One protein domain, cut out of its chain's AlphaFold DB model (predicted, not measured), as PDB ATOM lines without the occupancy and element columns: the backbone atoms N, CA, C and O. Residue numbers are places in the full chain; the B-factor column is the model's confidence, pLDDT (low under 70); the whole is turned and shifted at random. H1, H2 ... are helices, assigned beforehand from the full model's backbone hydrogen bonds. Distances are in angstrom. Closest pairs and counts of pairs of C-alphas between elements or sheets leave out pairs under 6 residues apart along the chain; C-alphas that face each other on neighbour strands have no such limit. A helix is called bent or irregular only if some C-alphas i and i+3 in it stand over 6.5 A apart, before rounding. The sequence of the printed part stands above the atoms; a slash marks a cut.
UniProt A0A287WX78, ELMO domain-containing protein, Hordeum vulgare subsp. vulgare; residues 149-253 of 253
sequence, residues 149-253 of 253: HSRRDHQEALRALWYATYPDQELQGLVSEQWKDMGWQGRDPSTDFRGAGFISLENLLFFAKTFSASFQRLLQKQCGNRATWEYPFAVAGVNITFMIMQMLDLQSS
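Overview. This is residues 149 to 253 of the 253 residues of the protein "ELMO domain-containing protein" of Hordeum vulgare subsp. vulgare (UniProt A0A287WX78). A small body of six helices has H4 in its middle, with the long helices H1 and H6 packed on different sides of it and both crossing it at a slant. The short helices H2 and H3 lie near H6, H5 makes a corner with H4, and two stretches stick out: the loop of residues 223 to 228 and the tail of residues 247 to 253, of which 247 belongs to H6. The printed part has 105 residues with six named helices, H1 to H6 in order along the chain, and no named strand; its class is all helix. It is compact, with a radius of gyration of the C-alphas of 14.1 A and spans of 44 by 37 by 25 A.

Along the chain. H1, residues 152 to 165, begins at C-alpha 152 (416.626, 382.606, 490.849) and is 20.0 A long. H2 is residues 177 to 182 and H3 is residues 189 to 194. H3 is neither bent nor irregular, but only just: C-alphas 191 and 194 are 6.2 A apart. H4, residues 198 to 210, is 18.4 A long, with C-alpha 198 at (412.559, 391.275, 499.255). H5 is residues 212 to 219. H6, residues 233 to 247, is 21.1 A long and ends at C-alpha 247 (404.286, 401.423, 511.704).

Arrangement. H4 is the hub, touching three helices. H1 and H4 touch, closest at the C-alphas of Leu 161 and Leu 205, 5.0 A, and run the same way at a steep tilt of 36 degrees, only just past shallow. With residues 200 to 204 alone H4 touches H6, closest at the C-alphas of Ser 200 and Val 238, 5.3 A, at a steep tilt of 62 degrees, opposite ways. H4 and H5 touch only at the corner, and only just, with 3 pairs of C-alphas within 8 A; the closest are those of Ala 208 and Phe 215, 5.6 A. H3 and H6 only just touch, with 3 pairs of C-alphas within 8 A, closest at Asp 192 and Val 235, 6.7 A, at a shallow tilt of 17 degrees. Helix packing is mostly crossed, the helices standing at steep tilts, but only just. H2 touches no helix; it is close to but not clearly touching H6, the C-alphas of Met 182 and Ala 234 being closest at 6.0 A. H1 and H6 are apart. Each O i to N i+4 pair is within hydrogen-bond range in H1, H4, H5 and H6; H2 has 0 of 2 but 3 of 3 O i to N i+3 pairs, and H3 0 of 2 but 2 of 3.

Size, cuts and confidence. The farthest C-alphas, those of Asp 168 and Ser 253, are 45.7 A apart. Without the stretches that stand free, the body of 92 residues spans 35 by 33 by 24 A. The printed part has no cut. The links from H1 to H2, 11 residues, and from H5 to H6, 13 residues, are long. The mean pLDDT of the printed part is 90.7; residues 223 to 229 and 249 to 253 are under 70.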
ATOM      1  N   HIS A 149     420.825 387.850 495.621       93.44
ATOM      2  CA  HIS A 149     421.192 387.884 494.212       93.44
ATOM      3  C   HIS A 149     421.509 386.493 493.648       93.44
ATOM      4  O   HIS A 149     421.542 386.335 492.432       93.44
ATOM      5  N   SER A 150     421.762 385.485 494.488       95.44
ATOM      6  CA  SER A 150     422.024 384.107 494.050       95.44
ATOM      7  C   SER A 150     420.733 383.331 493.765       95.44
ATOM      8  O   SER A 150     420.725 382.381 492.981       95.44
ATOM      9  N   ARG A 151     419.619 383.776 494.352       97.38
ATOM     10  CA  ARG A 151     418.311 383.140 494.240       97.38
ATOM     11  C   ARG A 151     417.608 383.491 492.936       97.38
ATOM     12  O   ARG A 151     417.343 384.655 492.636       97.38
ATOM     13  N   ARG A 152     417.266 382.459 492.163       97.62
ATOM     14  CA  ARG A 152     416.626 382.606 490.849       97.62
ATOM     15  C   ARG A 152     415.297 383.344 490.913       97.62
ATOM     16  O   ARG A 152     415.067 384.240 490.110       97.62
ATOM     17  N   ASP A 153     414.466 383.010 491.888       97.31
ATOM     18  CA  ASP A 153     413.160 383.623 492.086       97.31
ATOM     19  C   ASP A 153     413.270 385.124 492.391       97.31
ATOM     20  O   ASP A 153     412.535 385.937 491.832       97.31
ATOM     21  N   HIS A 154     414.256 385.528 493.194       97.88
ATOM     22  CA  HIS A 154     414.510 386.941 493.474       97.88
ATOM     23  C   HIS A 154     414.977 387.709 492.231       97.88
ATOM     24  O   HIS A 154     414.520 388.824 491.966       97.88
ATOM     25  N   GLN A 155     415.864 387.104 491.441       98.06
ATOM     26  CA  GLN A 155     416.300 387.683 490.175       98.06
ATOM     27  C   GLN A 155     415.138 387.815 489.178       98.06
ATOM     28  O   GLN A 155     415.010 388.835 488.505       98.06
ATOM     29  N   GLU A 156     414.291 386.792 489.066       98.31
ATOM     30  CA  GLU A 156     413.121 386.782 488.181       98.31
ATOM     31  C   GLU A 156     412.094 387.844 488.593       98.31
ATOM     32  O   GLU A 156     411.573 388.541 487.722       98.31
ATOM     33  N   ALA A 157     411.890 388.070 489.896       98.31
ATOM     34  CA  ALA A 157     411.091 389.184 490.408       98.31
ATOM     35  C   ALA A 157     411.597 390.543 489.903       98.31
ATOM     36  O   ALA A 157     410.812 391.387 489.462       98.31
ATOM     37  N   LEU A 158     412.919 390.740 489.941       98.00
ATOM     38  CA  LEU A 158     413.558 391.983 489.525       98.00
ATOM     39  C   LEU A 158     413.446 392.186 488.008       98.00
ATOM     40  O   LEU A 158     413.056 393.265 487.565       98.00
ATOM     41  N   ARG A 159     413.671 391.135 487.204       98.44
ATOM     42  CA  ARG A 159     413.426 391.178 485.747       98.44
ATOM     43  C   ARG A 159     411.964 391.484 485.435       98.44
ATOM     44  O   ARG A 159     411.672 392.317 484.586       98.44
ATOM     45  N   ALA A 160     411.038 390.842 486.143       98.56
ATOM     46  CA  ALA A 160     409.614 391.070 485.952       98.56
ATOM     47  C   ALA A 160     409.218 392.518 486.271       98.56
ATOM     48  O   ALA A 160     408.348 393.065 485.595       98.56
ATOM     49  N   LEU A 161     409.850 393.147 487.267       98.69
ATOM     50  CA  LEU A 161     409.638 394.563 487.564       98.69
ATOM     51  C   LEU A 161     410.125 395.452 486.416       98.69
ATOM     52  O   LEU A 161     409.404 396.378 486.036       98.69
ATOM     53  N   TRP A 162     411.297 395.157 485.846       98.50
ATOM     54  CA  TRP A 162     411.819 395.888 484.691       98.50
ATOM     55  C   TRP A 162     410.837 395.849 483.521       98.50
ATOM     56  O   TRP A 162     410.367 396.894 483.086       98.50
ATOM     57  N   TYR A 163     410.442 394.657 483.073       98.38
ATOM     58  CA  TYR A 163     409.558 394.514 481.913       98.38
ATOM     59  C   TYR A 163     408.125 394.994 482.171       98.38
ATOM     60  O   TYR A 163     407.437 395.406 481.244       98.38
ATOM     61  N   ALA A 164     407.665 395.002 483.427       98.06
ATOM     62  CA  ALA A 164     406.409 395.664 483.780       98.06
ATOM     63  C   ALA A 164     406.511 397.201 483.704       98.06
ATOM     64  O   ALA A 164     405.497 397.881 483.540       98.06
ATOM     65  N   THR A 165     407.719 397.747 483.842       97.75
ATOM     66  CA  THR A 165     407.985 399.190 483.829       97.75
ATOM     67  C   THR A 165     408.306 399.705 482.426       97.75
ATOM     68  O   THR A 165     407.779 400.743 482.028       97.75
ATOM     69  N   TYR A 166     409.130 398.972 481.679       97.25
ATOM     70  CA  TYR A 166     409.617 399.313 480.346       97.25
ATOM     71  C   TYR A 166     409.399 398.118 479.399       97.25
ATOM     72  O   TYR A 166     410.343 397.385 479.106       97.25
ATOM     73  N   PRO A 167     408.158 397.873 478.938       95.06
ATOM     74  CA  PRO A 167     407.832 396.690 478.133       95.06
ATOM     75  C   PRO A 167     408.590 396.639 476.799       95.06
ATOM     76  O   PRO A 167     408.900 395.554 476.318       95.06
ATOM     77  N   ASP A 168     408.937 397.802 476.248       95.62
ATOM     78  CA  ASP A 168     409.597 397.935 474.946       95.62
ATOM     79  C   ASP A 168     411.129 398.055 475.052       95.62
ATOM     80  O   ASP A 168     411.798 398.381 474.072       95.62
ATOM     81  N   GLN A 169     411.706 397.844 476.243       97.06
ATOM     82  CA  GLN A 169     413.148 397.960 476.469       97.06
ATOM     83  C   GLN A 169     413.736 396.665 477.021       97.06
ATOM     84  O   GLN A 169     413.339 396.171 478.080       97.06
ATOM     85  N   GLU A 170     414.755 396.150 476.339       97.44
ATOM     86  CA  GLU A 170     415.500 394.993 476.817       97.44
ATOM     87  C   GLU A 170     416.351 395.346 478.046       97.44
ATOM     88  O   GLU A 170     416.994 396.401 478.120       97.44
ATOM     89  N   LEU A 171     416.354 394.443 479.028       97.56
ATOM     90  CA  LEU A 171     417.204 394.551 480.201       97.56
ATOM     91  C   LEU A 171     418.602 394.016 479.876       97.56
ATOM     92  O   LEU A 171     418.778 392.814 479.702       97.56
ATOM     93  N   GLN A 172     419.606 394.889 479.887       97.06
ATOM     94  CA  GLN A 172     421.003 394.511 479.627       97.06
ATOM     95  C   GLN A 172     421.575 393.595 480.718       97.06
ATOM     96  O   GLN A 172     422.468 392.788 480.471       97.06
ATOM     97  N   GLY A 173     421.082 393.728 481.948       96.75
ATOM     98  CA  GLY A 173     421.487 392.891 483.067       96.75
ATOM     99  C   GLY A 173     420.879 393.346 484.386       96.75
ATOM    100  O   GLY A 173     420.393 394.465 484.524       96.75
ATOM    101  N   LEU A 174     420.953 392.481 485.398       96.69
ATOM    102  CA  LEU A 174     420.496 392.819 486.755       96.69
ATOM    103  C   LEU A 174     421.349 393.908 487.417       96.69
ATOM    104  O   LEU A 174     420.923 394.495 488.404       96.69
ATOM    105  N   VAL A 175     422.532 394.173 486.859       97.31
ATOM    106  CA  VAL A 175     423.435 395.236 487.285       97.31
ATOM    107  C   VAL A 175     423.832 396.072 486.061       97.31
ATOM    108  O   VAL A 175     424.787 395.741 485.357       97.31
ATOM    109  N   SER A 176     423.103 397.156 485.802       97.69
ATOM    110  CA  SER A 176     423.258 398.031 484.627       97.69
ATOM    111  C   SER A 176     422.866 399.479 484.946       97.69
ATOM    112  O   SER A 176     422.167 399.749 485.919       97.69
ATOM    113  N   GLU A 177     423.307 400.443 484.137       97.88
ATOM    114  CA  GLU A 177     422.961 401.860 484.355       97.88
ATOM    115  C   GLU A 177     421.463 402.148 484.165       97.88
ATOM    116  O   GLU A 177     420.951 403.096 484.756       97.88
ATOM    117  N   GLN A 178     420.746 401.297 483.423       97.38
ATOM    118  CA  GLN A 178     419.324 401.467 483.098       97.38
ATOM    119  C   GLN A 178     418.433 401.553 484.349       97.38
ATOM    120  O   GLN A 178     417.394 402.209 484.354       97.38
ATOM    121  N   TRP A 179     418.849 400.939 485.457       97.81
ATOM    122  CA  TRP A 179     418.120 401.013 486.721       97.81
ATOM    123  C   TRP A 179     417.996 402.451 487.257       97.81
ATOM    124  O   TRP A 179     417.009 402.795 487.913       97.81
ATOM    125  N   LYS A 180     418.924 403.350 486.930       96.31
ATOM    126  CA  LYS A 180     418.816 404.750 487.359       96.31
ATOM    127  C   LYS A 180     417.593 405.456 486.774       96.31
ATOM    128  O   LYS A 180     417.010 406.290 487.465       96.31
ATOM    129  N   ASP A 181     417.137 405.064 485.584       94.50
ATOM    130  CA  ASP A 181     415.949 405.646 484.939       94.50
ATOM    131  C   ASP A 181     414.664 405.362 485.726       94.50
ATOM    132  O   ASP A 181     413.712 406.145 485.711       94.50
ATOM    133  N   MET A 182     414.655 404.261 486.479       96.06
ATOM    134  CA  MET A 182     413.562 403.887 487.373       96.06
ATOM    135  C   MET A 182     413.662 404.568 488.752       96.06
ATOM    136  O   MET A 182     412.756 404.473 489.585       96.06
ATOM    137  N   GLY A 183     414.768 405.268 489.014       96.25
ATOM    138  CA  GLY A 183     415.062 405.906 490.290       96.25
ATOM    139  C   GLY A 183     415.657 404.963 491.335       96.25
ATOM    140  O   GLY A 183     415.360 405.135 492.517       96.25
ATOM    141  N   TRP A 184     416.450 403.967 490.925       97.31
ATOM    142  CA  TRP A 184     417.342 403.219 491.826       97.31
ATOM    143  C   TRP A 184     418.583 404.058 492.183       97.31
ATOM    144  O   TRP A 184     418.983 404.929 491.407       97.31
ATOM    145  N   GLN A 185     419.204 403.827 493.348       95.88
ATOM    146  CA  GLN A 185     420.325 404.665 493.810       95.88
ATOM    147  C   GLN A 185     421.595 404.462 492.964       95.88
ATOM    148  O   GLN A 185     422.404 405.378 492.802       95.88
ATOM    149  N   GLY A 186     421.781 403.263 492.415       95.56
ATOM    150  CA  GLY A 186     422.917 402.915 491.572       95.56
ATOM    151  C   GLY A 186     422.548 401.904 490.494       95.56
ATOM    152  O   GLY A 186     421.380 401.604 490.270       95.56
ATOM    153  N   ARG A 187     423.576 401.357 489.836       97.31
ATOM    154  CA  ARG A 187     423.420 400.321 488.800       97.31
ATOM    155  C   ARG A 187     422.945 398.968 489.326       97.31
ATOM    156  O   ARG A 187     422.574 398.114 488.535       97.31
ATOM    157  N   ASP A 188     423.027 398.751 490.636       96.50
ATOM    158  CA  ASP A 188     422.649 397.505 491.299       96.50
ATOM    159  C   ASP A 188     421.495 397.754 492.291       96.50
ATOM    160  O   ASP A 188     421.745 398.223 493.413       96.50
ATOM    161  N   PRO A 189     420.244 397.426 491.908       96.69
ATOM    162  CA  PRO A 189     419.073 397.552 492.776       96.69
ATOM    163  C   PRO A 189     419.170 396.751 494.076       96.69
ATOM    164  O   PRO A 189     418.516 397.100 495.058       96.69
ATOM    165  N   SER A 190     419.986 395.686 494.126       93.88
ATOM    166  CA  SER A 190     420.093 394.826 495.313       93.88
ATOM    167  C   SER A 190     420.508 395.609 496.562       93.88
ATOM    168  O   SER A 190     420.077 395.310 497.680       93.88
ATOM    169  N   THR A 191     421.292 396.670 496.360       93.81
ATOM    170  CA  THR A 191     421.804 397.533 497.423       93.81
ATOM    171  C   THR A 191     420.711 398.355 498.110       93.81
ATOM    172  O   THR A 191     420.845 398.679 499.290       93.81
ATOM    173  N   ASP A 192     419.604 398.643 497.429       95.88
ATOM    174  CA  ASP A 192     418.512 399.458 497.965       95.88
ATOM    175  C   ASP A 192     417.571 398.644 498.876       95.88
ATOM    176  O   ASP A 192     416.938 399.190 499.780       95.88
ATOM    177  N   PHE A 193     417.541 397.313 498.744       95.19
ATOM    178  CA  PHE A 193     416.642 396.443 499.517       95.19
ATOM    179  C   PHE A 193     417.088 396.155 500.957       95.19
ATOM    180  O   PHE A 193     416.391 395.441 501.676       95.19
ATOM    181  N   ARG A 194     418.219 396.700 501.426       90.19
ATOM    182  CA  ARG A 194     418.779 396.388 502.760       90.19
ATOM    183  C   ARG A 194     417.813 396.665 503.918       90.19
ATOM    184  O   ARG A 194     417.813 395.924 504.894       90.19
ATOM    185  N   GLY A 195     417.014 397.730 503.815       86.56
ATOM    186  CA  GLY A 195     416.073 398.125 504.869       86.56
ATOM    187  C   GLY A 195     414.765 397.337 504.838       86.56
ATOM    188  O   GLY A 195     414.337 396.805 505.860       86.56
ATOM    189  N   ALA A 196     414.119 397.271 503.671       92.38
ATOM    190  CA  ALA A 196     412.777 396.703 503.536       92.38
ATOM    191  C   ALA A 196     412.751 395.223 503.115       92.38
ATOM    192  O   ALA A 196     411.705 394.588 503.196       92.38
ATOM    193  N   GLY A 197     413.875 394.666 502.661       94.62
ATOM    194  CA  GLY A 197     413.969 393.286 502.191       94.62
ATOM    195  C   GLY A 197     413.240 393.029 500.870       94.62
ATOM    196  O   GLY A 197     412.773 393.945 500.185       94.62
ATOM    197  N   PHE A 198     413.130 391.747 500.520       97.25
ATOM    198  CA  PHE A 198     412.559 391.275 499.255       97.25
ATOM    199  C   PHE A 198     411.095 391.701 499.058       97.25
ATOM    200  O   PHE A 198     410.683 392.016 497.944       97.25
ATOM    201  N   ILE A 199     410.323 391.824 500.142       96.19
ATOM    202  CA  ILE A 199     408.909 392.222 500.077       96.19
ATOM    203  C   ILE A 199     408.694 393.601 499.431       96.19
ATOM    204  O   ILE A 199     407.654 393.849 498.825       96.19
ATOM    205  N   SER A 200     409.677 394.502 499.507       97.44
ATOM    206  CA  SER A 200     409.587 395.804 498.837       97.44
ATOM    207  C   SER A 200     409.640 395.703 497.311       97.44
ATOM    208  O   SER A 200     408.914 396.430 496.630       97.44
ATOM    209  N   LEU A 201     410.413 394.756 496.772       98.25
ATOM    210  CA  LEU A 201     410.411 394.422 495.348       98.25
ATOM    211  C   LEU A 201     409.061 393.832 494.933       98.25
ATOM    212  O   LEU A 201     408.493 394.238 493.921       98.25
ATOM    213  N   GLU A 202     408.501 392.934 495.743       97.62
ATOM    214  CA  GLU A 202     407.180 392.354 495.487       97.62
ATOM    215  C   GLU A 202     406.075 393.424 495.485       97.62
ATOM    216  O   GLU A 202     405.202 393.407 494.617       97.62
ATOM    217  N   ASN A 203     406.141 394.400 496.394       97.94
ATOM    218  CA  ASN A 203     405.208 395.527 496.435       97.94
ATOM    219  C   ASN A 203     405.320 396.417 495.189       97.94
ATOM    220  O   ASN A 203     404.298 396.783 494.603       97.94
ATOM    221  N   LEU A 204     406.545 396.752 494.766       98.25
ATOM    222  CA  LEU A 204     406.788 397.518 493.540       98.25
ATOM    223  C   LEU A 204     406.256 396.775 492.310       98.25
ATOM    224  O   LEU A 204     405.548 397.362 491.493       98.25
ATOM    225  N   LEU A 205     406.534 395.474 492.210       98.50
ATOM    226  CA  LEU A 205     406.064 394.621 491.120       98.50
ATOM    227  C   LEU A 205     404.537 394.518 491.095       98.50
ATOM    228  O   LEU A 205     403.921 394.628 490.032       98.50
ATOM    229  N   PHE A 206     403.915 394.345 492.260       98.31
ATOM    230  CA  PHE A 206     402.463 394.345 492.390       98.31
ATOM    231  C   PHE A 206     401.866 395.679 491.936       98.31
ATOM    232  O   PHE A 206     400.869 395.686 491.211       98.31
ATOM    233  N   PHE A 207     402.485 396.803 492.311       98.38
ATOM    234  CA  PHE A 207     402.035 398.130 491.907       98.38
ATOM    235  C   PHE A 207     402.148 398.333 490.388       98.38
ATOM    236  O   PHE A 207     401.175 398.768 489.767       98.38
ATOM    237  N   ALA A 208     403.272 397.933 489.785       98.12
ATOM    238  CA  ALA A 208     403.503 398.009 488.342       98.12
ATOM    239  C   ALA A 208     402.475 397.192 487.545       98.12
ATOM    240  O   ALA A 208     401.880 397.695 486.594       98.12
ATOM    241  N   LYS A 209     402.213 395.947 487.966       97.31
ATOM    242  CA  LYS A 209     401.290 395.037 487.267       97.31
ATOM    243  C   LYS A 209     399.817 395.387 487.476       97.31
ATOM    244  O   LYS A 209     399.023 395.284 486.546       97.31
ATOM    245  N   THR A 210     399.435 395.785 488.688       98.06
ATOM    246  CA  THR A 210     398.017 395.950 489.060       98.06
ATOM    247  C   THR A 210     397.499 397.357 488.777       98.06
ATOM    248  O   THR A 210     396.335 397.537 488.424       98.06
ATOM    249  N   PHE A 211     398.359 398.366 488.923       97.50
ATOM    250  CA  PHE A 211     397.994 399.776 488.807       97.50
ATOM    251  C   PHE A 211     398.933 400.516 487.844       97.50
ATOM    252  O   PHE A 211     399.353 401.642 488.122       97.50
ATOM    253  N   SER A 212     399.230 399.895 486.697       95.94
ATOM    254  CA  SER A 212     400.204 400.357 485.695       95.94
ATOM    255  C   SER A 212     400.060 401.834 485.312       95.94
ATOM    256  O   SER A 212     401.042 402.571 485.307       95.94
ATOM    257  N   ALA A 213     398.837 402.317 485.079       95.56
ATOM    258  CA  ALA A 213     398.594 403.722 484.742       95.56
ATOM    259  C   ALA A 213     399.003 404.689 485.871       95.56
ATOM    260  O   ALA A 213     399.526 405.771 485.618       95.56
ATOM    261  N   SER A 214     398.772 404.327 487.134       95.75
ATOM    262  CA  SER A 214     399.211 405.137 488.281       95.75
ATOM    263  C   SER A 214     400.713 405.016 488.510       95.75
ATOM    264  O   SER A 214     401.355 406.021 488.797       95.75
ATOM    265  N   PHE A 215     401.266 403.816 488.331       96.44
ATOM    266  CA  PHE A 215     402.699 403.557 488.391       96.44
ATOM    267  C   PHE A 215     403.465 404.440 487.397       96.44
ATOM    268  O   PHE A 215     404.337 405.203 487.801       96.44
ATOM    269  N   GLN A 216     403.062 404.428 486.122       95.31
ATOM    270  CA  GLN A 216     403.680 405.228 485.062       95.31
ATOM    271  C   GLN A 216     403.525 406.732 485.297       95.31
ATOM    272  O   GLN A 216     404.483 407.478 485.124       95.31
ATOM    273  N   ARG A 217     402.355 407.194 485.760       92.25
ATOM    274  CA  ARG A 217     402.160 408.615 486.099       92.25
ATOM    275  C   ARG A 217     403.108 409.097 487.195       92.25
ATOM    276  O   ARG A 217     403.584 410.229 487.108       92.25
ATOM    277  N   LEU A 218     403.356 408.272 488.215       92.31
ATOM    278  CA  LEU A 218     404.282 408.603 489.301       92.31
ATOM    279  C   LEU A 218     405.739 408.526 488.843       92.31
ATOM    280  O   LEU A 218     406.483 409.473 489.085       92.31
ATOM    281  N   LEU A 219     406.115 407.460 488.130       92.94
ATOM    282  CA  LEU A 219     407.454 407.286 487.565       92.94
ATOM    283  C   LEU A 219     407.835 408.458 486.650       92.94
ATOM    284  O   LEU A 219     408.899 409.051 486.804       92.94
ATOM    285  N   GLN A 220     406.932 408.845 485.747       90.62
ATOM    286  CA  GLN A 220     407.132 409.942 484.794       90.62
ATOM    287  C   GLN A 220     406.819 411.328 485.385       90.62
ATOM    288  O   GLN A 220     406.899 412.333 484.678       90.62
ATOM    289  N   LYS A 221     406.442 411.398 486.672       86.56
ATOM    290  CA  LYS A 221     406.162 412.642 487.410       86.56
ATOM    291  C   LYS A 221     405.145 413.549 486.683       86.56
ATOM    292  O   LYS A 221     405.288 414.769 486.658       86.56
ATOM    293  N   GLN A 222     404.104 412.959 486.086       77.06
ATOM    294  CA  GLN A 222     403.175 413.661 485.181       77.06
ATOM    295  C   GLN A 222     402.238 414.665 485.880       77.06
ATOM    296  O   GLN A 222     401.636 415.507 485.215       77.06
ATOM    297  N   CYS A 223     402.069 414.584 487.204       64.31
ATOM    298  CA  CYS A 223     401.146 415.441 487.951       64.31
ATOM    299  C   CYS A 223     401.906 416.400 488.884       64.31
ATOM    300  O   CYS A 223     402.415 415.976 489.917       64.31
ATOM    301  N   GLY A 224     401.930 417.694 488.540       62.72
ATOM    302  CA  GLY A 224     402.483 418.777 489.367       62.72
ATOM    303  C   GLY A 224     403.313 419.783 488.563       62.72
ATOM    304  O   GLY A 224     403.845 419.450 487.506       62.72
ATOM    305  N   ASN A 225     403.446 421.020 489.059       58.03
ATOM    306  CA  ASN A 225     404.465 421.944 488.546       58.03
ATOM    307  C   ASN A 225     405.840 421.317 488.830       58.03
ATOM    308  O   ASN A 225     406.213 421.146 489.989       58.03
ATOM    309  N   ARG A 226     406.534 420.939 487.755       56.50
ATOM    310  CA  ARG A 226     407.607 419.934 487.613       56.50
ATOM    311  C   ARG A 226     408.731 419.781 488.669       56.50
ATOM    312  O   ARG A 226     409.542 418.893 488.451       56.50
ATOM    313  N   ALA A 227     408.868 420.551 489.753       51.84
ATOM    314  CA  ALA A 227     410.144 420.561 490.497       51.84
ATOM    315  C   ALA A 227     410.134 420.982 491.983       51.84
ATOM    316  O   ALA A 227     411.137 421.503 492.456       51.84
ATOM    317  N   THR A 228     409.066 420.786 492.761       57.44
ATOM    318  CA  THR A 228     409.175 421.043 494.221       57.44
ATOM    319  C   THR A 228     409.702 419.852 495.020       57.44
ATOM    320  O   THR A 228     410.322 420.064 496.055       57.44
ATOM    321  N   TRP A 229     409.536 418.621 494.526       56.06
ATOM    322  CA  TRP A 229     410.075 417.413 495.161       56.06
ATOM    323  C   TRP A 229     410.467 416.399 494.089       56.06
ATOM    324  O   TRP A 229     409.663 415.561 493.679       56.06
ATOM    325  N   GLU A 230     411.700 416.491 493.596       78.06
ATOM    326  CA  GLU A 230     412.275 415.380 492.853       78.06
ATOM    327  C   GLU A 230     412.584 414.252 493.838       78.06
ATOM    328  O   GLU A 230     413.327 414.443 494.799       78.06
ATOM    329  N   TYR A 231     411.980 413.086 493.625       88.12
ATOM    330  CA  TYR A 231     412.264 411.894 494.412       88.12
ATOM    331  C   TYR A 231     412.678 410.736 493.495       88.12
ATOM    332  O   TYR A 231     412.134 410.598 492.393       88.12
ATOM    333  N   PRO A 232     413.633 409.899 493.932       92.94
ATOM    334  CA  PRO A 232     413.984 408.668 493.235       92.94
ATOM    335  C   PRO A 232     412.831 407.667 493.384       92.94
ATOM    336  O   PRO A 232     412.563 407.193 494.486       92.94
ATOM    337  N   PHE A 233     412.097 407.398 492.301       95.25
ATOM    338  CA  PHE A 233     410.819 406.675 492.349       95.25
ATOM    339  C   PHE A 233     410.930 405.286 493.001       95.25
ATOM    340  O   PHE A 233     410.212 405.015 493.967       95.25
ATOM    341  N   ALA A 234     411.844 404.431 492.532       97.12
ATOM    342  CA  ALA A 234     412.013 403.090 493.090       97.12
ATOM    343  C   ALA A 234     412.449 403.123 494.565       97.12
ATOM    344  O   ALA A 234     411.803 402.500 495.413       97.12
ATOM    345  N   VAL A 235     413.472 403.918 494.900       96.94
ATOM    346  CA  VAL A 235     413.956 404.077 496.286       96.94
ATOM    347  C   VAL A 235     412.859 404.627 497.206       96.94
ATOM    348  O   VAL A 235     412.711 404.170 498.339       96.94
ATOM    349  N   ALA A 236     412.033 405.563 496.732       95.88
ATOM    350  CA  ALA A 236     410.887 406.058 497.492       95.88
ATOM    351  C   ALA A 236     409.867 404.945 497.778       95.88
ATOM    352  O   ALA A 236     409.375 404.847 498.901       95.88
ATOM    353  N   GLY A 237     409.589 404.065 496.810       96.75
ATOM    354  CA  GLY A 237     408.723 402.900 497.015       96.75
ATOM    355  C   GLY A 237     409.277 401.903 498.041       96.75
ATOM    356  O   GLY A 237     408.531 401.411 498.898       96.75
ATOM    357  N   VAL A 238     410.592 401.658 498.021       96.94
ATOM    358  CA  VAL A 238     411.277 400.843 499.039       96.94
ATOM    359  C   VAL A 238     411.143 401.481 500.424       96.94
ATOM    360  O   VAL A 238     410.753 400.806 501.379       96.94
ATOM    361  N   ASN A 239     411.368 402.793 500.532       94.75
ATOM    362  CA  ASN A 239     411.238 403.531 501.790       94.75
ATOM    363  C   ASN A 239     409.803 403.530 502.326       94.75
ATOM    364  O   ASN A 239     409.606 403.347 503.523       94.75
ATOM    365  N   ILE A 240     408.790 403.671 501.467       95.12
ATOM    366  CA  ILE A 240     407.383 403.563 501.879       95.12
ATOM    367  C   ILE A 240     407.103 402.177 502.463       95.12
ATOM    368  O   ILE A 240     406.490 402.079 503.526       95.12
ATOM    369  N   THR A 241     407.596 401.115 501.816       95.00
ATOM    370  CA  THR A 241     407.478 399.757 502.362       95.00
ATOM    371  C   THR A 241     408.136 399.681 503.738       95.00
ATOM    372  O   THR A 241     407.486 399.255 504.689       95.00
ATOM    373  N   PHE A 242     409.366 400.181 503.884       91.44
ATOM    374  CA  PHE A 242     410.057 400.216 505.172       91.44
ATOM    375  C   PHE A 242     409.266 400.968 506.255       91.44
ATOM    376  O   PHE A 242     409.130 400.473 507.370       91.44
ATOM    377  N   MET A 243     408.681 402.128 505.945       91.94
ATOM    378  CA  MET A 243     407.861 402.875 506.907       91.94
ATOM    379  C   MET A 243     406.622 402.086 507.341       91.94
ATOM    380  O   MET A 243     406.325 402.032 508.532       91.94
ATOM    381  N   ILE A 244     405.926 401.435 506.402       89.38
ATOM    382  CA  ILE A 244     404.762 400.588 506.709       89.38
ATOM    383  C   ILE A 244     405.173 399.427 507.625       89.38
ATOM    384  O   ILE A 244     404.469 399.121 508.586       89.38
ATOM    385  N   MET A 245     406.338 398.820 507.377       86.25
ATOM    386  CA  MET A 245     406.898 397.759 508.222       86.25
ATOM    387  C   MET A 245     407.124 398.228 509.667       86.25
ATOM    388  O   MET A 245     406.816 397.484 510.599       86.25
ATOM    389  N   GLN A 246     407.638 399.451 509.854       84.25
ATOM    390  CA  GLN A 246     407.853 400.041 511.181       84.25
ATOM    391  C   GLN A 246     406.531 400.400 511.873       84.25
ATOM    392  O   GLN A 246     406.358 400.106 513.052       84.25
ATOM    393  N   MET A 247     405.580 401.000 511.149       81.38
ATOM    394  CA  MET A 247     404.286 401.423 511.704       81.38
ATOM    395  C   MET A 247     403.410 400.254 512.160       81.38
ATOM    396  O   MET A 247     402.648 400.398 513.110       81.38
ATOM    397  N   LEU A 248     403.506 399.104 511.493       77.94
ATOM    398  CA  LEU A 248     402.765 397.898 511.869       77.94
ATOM    399  C   LEU A 248     403.413 397.128 513.040       77.94
ATOM    400  O   LEU A 248     402.924 396.057 513.395       77.94
ATOM    401  N   ASP A 249     404.513 397.643 513.608       69.75
ATOM    402  CA  ASP A 249     405.284 397.066 514.723       69.75
ATOM    403  C   ASP A 249     405.544 395.558 514.567       69.75
ATOM    404  O   ASP A 249     405.501 394.753 515.495       69.75
ATOM    405  N   LEU A 250     405.825 395.140 513.333       62.47
ATOM    406  CA  LEU A 250     405.943 393.724 512.973       62.47
ATOM    407  C   LEU A 250     407.229 393.072 513.503       62.47
ATOM    408  O   LEU A 250     407.399 391.864 513.358       62.47
ATOM    409  N   GLN A 251     408.098 393.875 514.120       55.59
ATOM    410  CA  GLN A 251     409.333 393.470 514.789       55.59
ATOM    411  C   GLN A 251     409.178 393.365 516.317       55.59
ATOM    412  O   GLN A 251     410.098 392.879 516.969       55.59
ATOM    413  N   SER A 252     408.057 393.807 516.909       53.72
ATOM    414  CA  SER A 252     407.821 393.606 518.341       53.72
ATOM    415  C   SER A 252     407.354 392.172 518.583       53.72
ATOM    416  O   SER A 252     406.263 391.789 518.144       53.72
ATOM    417  N   SER A 253     408.201 391.395 519.249       41.94
ATOM    418  CA  SER A 253     407.854 390.134 519.910       41.94
ATOM    419  C   SER A 253     406.832 390.354 521.021       41.94
ATOM    420  O   SER A 253     407.004 391.333 521.788       41.94
TER     421      SER A 253